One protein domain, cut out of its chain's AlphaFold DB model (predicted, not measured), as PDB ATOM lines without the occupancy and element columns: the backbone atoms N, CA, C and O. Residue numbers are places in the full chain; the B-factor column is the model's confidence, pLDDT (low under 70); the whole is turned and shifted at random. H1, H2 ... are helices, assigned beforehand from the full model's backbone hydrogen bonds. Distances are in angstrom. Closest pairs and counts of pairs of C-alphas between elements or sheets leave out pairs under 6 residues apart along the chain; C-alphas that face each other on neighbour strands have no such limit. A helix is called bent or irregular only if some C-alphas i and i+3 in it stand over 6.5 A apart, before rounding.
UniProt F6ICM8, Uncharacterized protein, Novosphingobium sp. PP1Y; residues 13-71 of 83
ATOM      1  N   SER A  13     170.792 320.176 263.810       62.28
ATOM      2  CA  SER A  13     169.968 321.096 263.015       62.28
ATOM      3  C   SER A  13     170.043 322.527 263.556       62.28
ATOM      4  O   SER A  13     170.230 323.465 262.790       62.28
ATOM      5  N   THR A  14     170.030 322.692 264.882       65.62
ATOM      6  CA  THR A  14     170.177 323.999 265.539       65.62
ATOM      7  C   THR A  14     171.574 324.586 265.338       65.62
ATOM      8  O   THR A  14     171.699 325.780 265.074       65.62
ATOM      9  N   LEU A  15     172.634 323.768 265.414       64.06
ATOM     10  CA  LEU A  15     174.014 324.194 265.132       64.06
ATOM     11  C   LEU A  15     174.192 324.596 263.659       64.06
ATOM     12  O   LEU A  15     174.886 325.572 263.362       64.06
ATOM     13  N   TYR A  16     173.539 323.871 262.748       62.12
ATOM     14  CA  TYR A  16     173.495 324.227 261.338       62.12
ATOM     15  C   TYR A  16     172.831 325.595 261.137       62.12
ATOM     16  O   TYR A  16     173.475 326.500 260.618       62.12
ATOM     17  N   GLU A  17     171.603 325.792 261.618       63.19
ATOM     18  CA  GLU A  17     170.839 327.034 261.423       63.19
ATOM     19  C   GLU A  17     171.494 328.268 262.060       63.19
ATOM     20  O   GLU A  17     171.515 329.337 261.455       63.19
ATOM     21  N   THR A  18     172.055 328.135 263.265       57.09
ATOM     22  CA  THR A  18     172.565 329.294 264.026       57.09
ATOM     23  C   THR A  18     174.004 329.687 263.720       57.09
ATOM     24  O   THR A  18     174.399 330.801 264.054       57.09
ATOM     25  N   ARG A  19     174.821 328.793 263.151       58.25
ATOM     26  CA  ARG A  19     176.265 329.042 262.973       58.25
ATOM     27  C   ARG A  19     176.769 328.775 261.564       58.25
ATOM     28  O   ARG A  19     177.708 329.433 261.133       58.25
ATOM     29  N   VAL A  20     176.185 327.800 260.872       56.72
ATOM     30  CA  VAL A  20     176.699 327.327 259.581       56.72
ATOM     31  C   VAL A  20     175.897 327.918 258.427       56.72
ATOM     32  O   VAL A  20     176.487 328.498 257.527       56.72
ATOM     33  N   ALA A  21     174.567 327.874 258.474       56.88
ATOM     34  CA  ALA A  21     173.680 328.351 257.413       56.88
ATOM     35  C   ALA A  21     173.865 329.845 257.087       56.88
ATOM     36  O   ALA A  21     173.711 330.249 255.940       56.88
ATOM     37  N   GLN A  22     174.267 330.664 258.066       56.91
ATOM     38  CA  GLN A  22     174.554 332.088 257.850       56.91
ATOM     39  C   GLN A  22     175.834 332.346 257.030       56.91
ATOM     40  O   GLN A  22     176.041 333.461 256.559       56.91
ATOM     41  N   SER A  23     176.701 331.344 256.848       54.44
ATOM     42  CA  SER A  23     177.953 331.457 256.080       54.44
ATOM     43  C   SER A  23     178.146 330.342 255.047       54.44
ATOM     44  O   SER A  23     179.165 330.315 254.362       54.44
ATOM     45  N   PHE A  24     177.181 329.431 254.907       57.84
ATOM     46  CA  PHE A  24     177.298 328.230 254.090       57.84
ATOM     47  C   PHE A  24     176.155 328.173 253.075       57.84
ATOM     48  O   PHE A  24     175.015 327.878 253.415       57.84
ATOM     49  N   ALA A  25     176.480 328.448 251.812       60.59
ATOM     50  CA  ALA A  25     175.547 328.418 250.680       60.59
ATOM     51  C   ALA A  25     175.632 327.107 249.868       60.59
ATOM     52  O   ALA A  25     175.239 327.060 248.702       60.59
ATOM     53  N   GLY A  26     176.213 326.054 250.449       64.56
ATOM     54  CA  GLY A  26     176.394 324.769 249.776       64.56
ATOM     55  C   GLY A  26     175.076 323.995 249.635       64.56
ATOM     56  O   GLY A  26     174.252 324.036 250.549       64.56
ATOM     57  N   PRO A  27     174.858 323.256 248.531       72.75
ATOM     58  CA  PRO A  27     173.640 322.476 248.346       72.75
ATOM     59  C   PRO A  27     173.523 321.354 249.387       72.75
ATOM     60  O   PRO A  27     174.521 320.744 249.786       72.75
ATOM     61  N   PHE A  28     172.288 321.064 249.802       78.50
ATOM     62  CA  PHE A  28     171.969 319.921 250.655       78.50
ATOM     63  C   PHE A  28     171.797 318.663 249.792       78.50
ATOM     64  O   PHE A  28     170.847 318.548 249.021       78.50
ATOM     65  N   ILE A  29     172.738 317.725 249.897       83.88
ATOM     66  CA  ILE A  29     172.783 316.484 249.118       83.88
ATOM     67  C   ILE A  29     172.309 315.328 250.012       83.88
ATOM     68  O   ILE A  29     173.072 314.836 250.848       83.88
ATOM     69  N   ASN A  30     171.064 314.880 249.835       84.25
ATOM     70  CA  ASN A  30     170.452 313.773 250.583       84.25
ATOM     71  C   ASN A  30     169.769 312.787 249.615       84.25
ATOM     72  O   ASN A  30     169.011 313.204 248.740       84.25
ATOM     73  N   ALA A  31     170.040 311.489 249.783       85.38
ATOM     74  CA  ALA A  31     169.491 310.426 248.943       85.38
ATOM     75  C   ALA A  31     167.960 310.307 249.053       85.38
ATOM     76  O   ALA A  31     167.305 310.126 248.038       85.38
ATOM     77  N   ASP A  32     167.366 310.497 250.233       84.12
ATOM     78  CA  ASP A  32     165.905 310.436 250.395       84.12
ATOM     79  C   ASP A  32     165.205 311.579 249.638       84.12
ATOM     80  O   ASP A  32     164.123 311.398 249.083       84.12
ATOM     81  N   ILE A  33     165.834 312.760 249.582       86.75
ATOM     82  CA  ILE A  33     165.325 313.901 248.805       86.75
ATOM     83  C   ILE A  33     165.434 313.612 247.311       86.75
ATOM     84  O   ILE A  33     164.475 313.838 246.584       86.75
ATOM     85  N   ILE A  34     166.568 313.070 246.860       89.00
ATOM     86  CA  ILE A  34     166.761 312.683 245.456       89.00
ATOM     87  C   ILE A  34     165.735 311.614 245.056       89.00
ATOM     88  O   ILE A  34     165.077 311.748 244.028       89.00
ATOM     89  N   GLN A  35     165.532 310.595 245.894       88.94
ATOM     90  CA  GLN A  35     164.542 309.550 245.652       88.94
ATOM     91  C   GLN A  35     163.129 310.135 245.536       88.94
ATOM     92  O   GLN A  35     162.399 309.818 244.601       88.94
ATOM     93  N   ARG A  36     162.738 310.996 246.480       87.62
ATOM     94  CA  ARG A  36     161.383 311.553 246.541       87.62
ATOM     95  C   ARG A  36     161.111 312.577 245.440       87.62
ATOM     96  O   ARG A  36     160.047 312.531 244.831       87.62
ATOM     97  N   ASP A  37     162.035 313.504 245.211       91.12
ATOM     98  CA  ASP A  37     161.773 314.701 244.405       91.12
ATOM     99  C   ASP A  37     162.215 314.524 242.945       91.12
ATOM    100  O   ASP A  37     161.553 315.042 242.034       91.12
ATOM    101  N   GLU A  38     163.294 313.767 242.717       92.44
ATOM    102  CA  GLU A  38     163.890 313.566 241.391       92.44
ATOM    103  C   GLU A  38     163.487 312.234 240.764       92.44
ATOM    104  O   GLU A  38     162.910 312.241 239.679       92.44
ATOM    105  N   LEU A  39     163.739 311.109 241.446       90.44
ATOM    106  CA  LEU A  39     163.350 309.786 240.938       90.44
ATOM    107  C   LEU A  39     161.838 309.569 241.043       90.44
ATOM    108  O   LEU A  39     161.235 308.939 240.179       90.44
ATOM    109  N   ARG A  40     161.221 310.130 242.093       91.56
ATOM    110  CA  ARG A  40     159.791 310.006 242.415       91.56
ATOM    111  C   ARG A  40     159.328 308.554 242.500       91.56
ATOM    112  O   ARG A  40     158.170 308.250 242.221       91.56
ATOM    113  N   ASP A  41     160.234 307.678 242.920       86.56
ATOM    114  CA  ASP A  41     159.999 306.248 243.042       86.56
ATOM    115  C   ASP A  41     160.336 305.787 244.472       86.56
ATOM    116  O   ASP A  41     161.490 305.885 244.897       86.56
ATOM    117  N   PRO A  42     159.350 305.294 245.246       84.25
ATOM    118  CA  PRO A  42     159.579 304.777 246.591       84.25
ATOM    119  C   PRO A  42     160.200 303.369 246.614       84.25
ATOM    120  O   PRO A  42     160.391 302.821 247.703       84.25
ATOM    121  N   SER A  43     160.486 302.758 245.458       86.44
ATOM    122  CA  SER A  43     161.055 301.415 245.371       86.44
ATOM    123  C   SER A  43     162.418 301.313 246.080       86.44
ATOM    124  O   SER A  43     163.180 302.285 246.146       86.44
ATOM    125  N   PRO A  44     162.766 300.137 246.634       82.38
ATOM    126  CA  PRO A  44     164.096 299.905 247.192       82.38
ATOM    127  C   PRO A  44     165.212 300.126 246.164       82.38
ATOM    128  O   PRO A  44     166.256 300.666 246.517       82.38
ATOM    129  N   ASP A  45     164.975 299.772 244.900       86.12
ATOM    130  CA  ASP A  45     165.928 299.966 243.803       86.12
ATOM    131  C   ASP A  45     166.213 301.453 243.554       86.12
ATOM    132  O   ASP A  45     167.374 301.862 243.522       86.12
ATOM    133  N   ALA A  46     165.173 302.292 243.527       87.31
ATOM    134  CA  ALA A  46     165.328 303.743 243.446       87.31
ATOM    135  C   ALA A  46     166.058 304.330 244.666       87.31
ATOM    136  O   ALA A  46     166.726 305.358 244.561       87.31
ATOM    137  N   SER A  47     165.991 303.678 245.832       82.25
ATOM    138  CA  SER A  47     166.777 304.094 246.998       82.25
ATOM    139  C   SER A  47     168.277 303.878 246.783       82.25
ATOM    140  O   SER A  47     169.067 304.713 247.232       82.25
ATOM    141  N   TYR A  48     168.678 302.790 246.116       86.69
ATOM    142  CA  TYR A  48     170.079 302.551 245.754       86.69
ATOM    143  C   TYR A  48     170.545 303.542 244.689       86.69
ATOM    144  O   TYR A  48     171.596 304.162 244.847       86.69
ATOM    145  N   GLU A  49     169.733 303.771 243.658       89.94
ATOM    146  CA  GLU A  49     170.029 304.761 242.621       89.94
ATOM    147  C   GLU A  49     170.195 306.172 243.211       89.94
ATOM    148  O   GLU A  49     171.179 306.864 242.939       89.94
ATOM    149  N   ALA A  50     169.297 306.585 244.106       88.56
ATOM    150  CA  ALA A  50     169.396 307.875 244.778       88.56
ATOM    151  C   ALA A  50     170.650 307.996 245.661       88.56
ATOM    152  O   ALA A  50     171.227 309.084 245.777       88.56
ATOM    153  N   ALA A  51     171.094 306.894 246.276       85.62
ATOM    154  CA  ALA A  51     172.324 306.857 247.062       85.62
ATOM    155  C   ALA A  51     173.569 307.061 246.184       85.62
ATOM    156  O   ALA A  51     174.451 307.841 246.564       85.62
ATOM    157  N   GLU A  52     173.606 306.440 245.002       89.75
ATOM    158  CA  GLU A  52     174.672 306.617 244.010       89.75
ATOM    159  C   GLU A  52     174.701 308.049 243.458       89.75
ATOM    160  O   GLU A  52     175.756 308.690 243.436       89.75
ATOM    161  N   ILE A  53     173.541 308.623 243.120       90.19
ATOM    162  CA  ILE A  53     173.441 310.027 242.685       90.19
ATOM    163  C   ILE A  53     173.954 310.966 243.784       90.19
ATOM    164  O   ILE A  53     174.735 311.887 243.518       90.19
ATOM    165  N   ALA A  54     173.557 310.732 245.037       87.81
ATOM    166  CA  ALA A  54     174.041 311.511 246.168       87.81
ATOM    167  C   ALA A  54     175.568 311.387 246.317       87.81
ATOM    168  O   ALA A  54     176.245 312.391 246.541       87.81
ATOM    169  N   ALA A  55     176.124 310.180 246.171       86.19
ATOM    170  CA  ALA A  55     177.563 309.938 246.238       86.19
ATOM    171  C   ALA A  55     178.323 310.671 245.128       86.19
ATOM    172  O   ALA A  55     179.275 311.395 245.432       86.19
ATOM    173  N   SER A  56     177.850 310.579 243.884       89.56
ATOM    174  CA  SER A  56     178.435 311.285 242.743       89.56
ATOM    175  C   SER A  56     178.439 312.800 242.957       89.56
ATOM    176  O   SER A  56     179.466 313.453 242.793       89.56
ATOM    177  N   ARG A  57     177.321 313.383 243.409       88.69
ATOM    178  CA  ARG A  57     177.227 314.837 243.641       88.69
ATOM    179  C   ARG A  57     178.161 315.327 244.741       88.69
ATOM    180  O   ARG A  57     178.706 316.429 244.629       88.69
ATOM    181  N   ARG A  58     178.347 314.527 245.797       84.81
ATOM    182  CA  ARG A  58     179.327 314.810 246.857       84.81
ATOM    183  C   ARG A  58     180.750 314.757 246.314       84.81
ATOM    184  O   ARG A  58     181.526 315.668 246.594       84.81
ATOM    185  N   ALA A  59     181.074 313.736 245.520       81.62
ATOM    186  CA  ALA A  59     182.382 313.599 244.887       81.62
ATOM    187  C   ALA A  59     182.686 314.786 243.959       81.62
ATOM    188  O   ALA A  59     183.769 315.359 244.039       81.62
ATOM    189  N   ASP A  60     181.707 315.238 243.173       82.62
ATOM    190  CA  ASP A  60     181.840 316.413 242.307       82.62
ATOM    191  C   ASP A  60     182.079 317.710 243.084       82.62
ATOM    192  O   ASP A  60     182.863 318.563 242.660       82.62
ATOM    193  N   HIS A  61     181.395 317.897 244.215       79.12
ATOM    194  CA  HIS A  61     181.620 319.069 245.058       79.12
ATOM    195  C   HIS A  61     182.998 319.023 245.712       79.12
ATOM    196  O   HIS A  61     183.697 320.036 245.708       79.12
ATOM    197  N   LEU A  62     183.425 317.846 246.174       74.69
ATOM    198  CA  LEU A  62     184.754 317.638 246.735       74.69
ATOM    199  C   LEU A  62     185.854 317.920 245.702       74.69
ATOM    200  O   LEU A  62     186.775 318.682 245.985       74.69
ATOM    201  N   ALA A  63     185.721 317.380 244.489       72.69
ATOM    202  CA  ALA A  63     186.678 317.576 243.400       72.69
ATOM    203  C   ALA A  63     186.811 319.049 242.988       72.69
ATOM    204  O   ALA A  63     187.874 319.485 242.554       72.69
ATOM    205  N   ARG A  64     185.739 319.833 243.139       74.81
ATOM    206  CA  ARG A  64     185.711 321.259 242.788       74.81
ATOM    207  C   ARG A  64     185.984 322.183 243.979       74.81
ATOM    208  O   ARG A  64     185.807 323.391 243.841       74.81
ATOM    209  N   GLY A  65     186.373 321.635 245.134       69.50
ATOM    210  CA  GLY A  65     186.637 322.408 246.353       69.50
ATOM    211  C   GLY A  65     185.419 323.182 246.860       69.50
ATOM    212  O   GLY A  65     185.574 324.206 247.521       69.50
ATOM    213  N   ARG A  66     184.207 322.732 246.514       69.25
ATOM    214  CA  ARG A  66     182.958 323.387 246.895       69.25
ATOM    215  C   ARG A  66     182.367 322.763 248.142       69.25
ATOM    216  O   ARG A  66     182.402 321.555 248.364       69.25
ATOM    217  N   ASP A  67     181.750 323.629 248.916       72.00
ATOM    218  CA  ASP A  67     181.017 323.283 250.113       72.00
ATOM    219  C   ASP A  67     179.669 322.625 249.782       72.00
ATOM    220  O   ASP A  67     178.974 323.027 248.851       72.00
ATOM    221  N   PHE A  68     179.301 321.596 250.546       74.38
ATOM    222  CA  PHE A  68     177.991 320.941 250.505       74.38
ATOM    223  C   PHE A  68     177.628 320.428 251.901       74.38
ATOM    224  O   PHE A  68     178.511 320.178 252.727       74.38
ATOM    225  N   VAL A  69     176.331 320.263 252.156       74.00
ATOM    226  CA  VAL A  69     175.812 319.622 253.371       74.00
ATOM    227  C   VAL A  69     175.223 318.279 252.978       74.00
ATOM    228  O   VAL A  69     174.569 318.162 251.948       74.00
ATOM    229  N   THR A  70     175.444 317.244 253.779       71.38
ATOM    230  CA  THR A  70     174.816 315.939 253.568       71.38
ATOM    231  C   THR A  70     174.382 315.374 254.910       71.38
ATOM    232  O   THR A  70     175.098 315.509 255.903       71.38
ATOM    233  N   GLU A  71     173.209 314.759 254.946       67.56
ATOM    234  CA  GLU A  71     172.758 313.964 256.081       67.56
ATOM    235  C   GLU A  71     172.883 312.493 255.684       67.56
ATOM    236  O   GLU A  71     172.251 312.027 254.735       67.56
TER     237      GLU A  71
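What this domain is: This is residues 13 to 71 of the 83 residues of an uncharacterized protein of Novosphingobium sp. PP1Y (UniProt F6ICM8). A long helix, H3, has the short helix H2 packed across its first half, while a second short helix, H1, lies off by itself at the other end of a flat, only just loose model. The link from H1 to H2 reaches across between them, and the last stretch, residues 64 to 71, folds back from the end of H3 and crosses that link. The printed part has 59 residues with three named helices, in the order H1, H2, H3, and no named strand; the class is all helix. It is only just loose, close to compact, with a radius of gyration of the C-alphas of 12.9 A, and its C-alphas span 36 by 27 by 13 A.

How they stand to each other: H1, residues 13 to 20, touches no helix. It is apart from H2, residues 31 to 39, although the two follow each other in the chain. It is also apart from H3, residues 44 to 63. H2 and H3 touch, with 16 pairs of C-alphas within 8 A, and H3 does so with residues 46 to 54 alone. Their closest C-alphas are those of Ala 31 and Ala 50, 4.9 A apart. Their centres are 10.4 A apart, and their lines stand about perpendicular, at 74 degrees. In H1 and H3 every O i to N i+4 pair is within hydrogen-bond range; in H2 4 of 5 are.

Where its parts are: H1 begins with C-alpha 13 at (169.968, 321.096, 263.015) and runs from Ser 13 to Val 20. H1 is neither bent nor irregular, but only just: C-alphas 17 and 20 are 6.1 A apart. A short link of 10 residues leads to H2, which runs from Ala 31, with its C-alpha at (169.491, 310.426, 248.943), to Leu 39, 10.1 A from first to last C-alpha. H2 is neither bent nor irregular, but only just: C-alphas 36 and 39 are 6.2 A apart. A tight link of 4 residues leads to H3, the longest helix with 20 residues, from Pro 44 to Ala 63, 28.9 A from first to last C-alpha. C-alpha 63 is at (186.678, 317.576, 243.400).

The domain as a whole: The two C-alphas farthest apart are those of Arg 19 and Asp 45, at 36.3 A. The first and last printed C-alphas, of Ser 13 and Glu 71, are 10.3 A apart. The printed part has no cut, and no link between its helices is long. The mean pLDDT of the printed part is 77.5, and 17 residues are under 70: residues 13 to 26, residues 65 to 66 and residue 71.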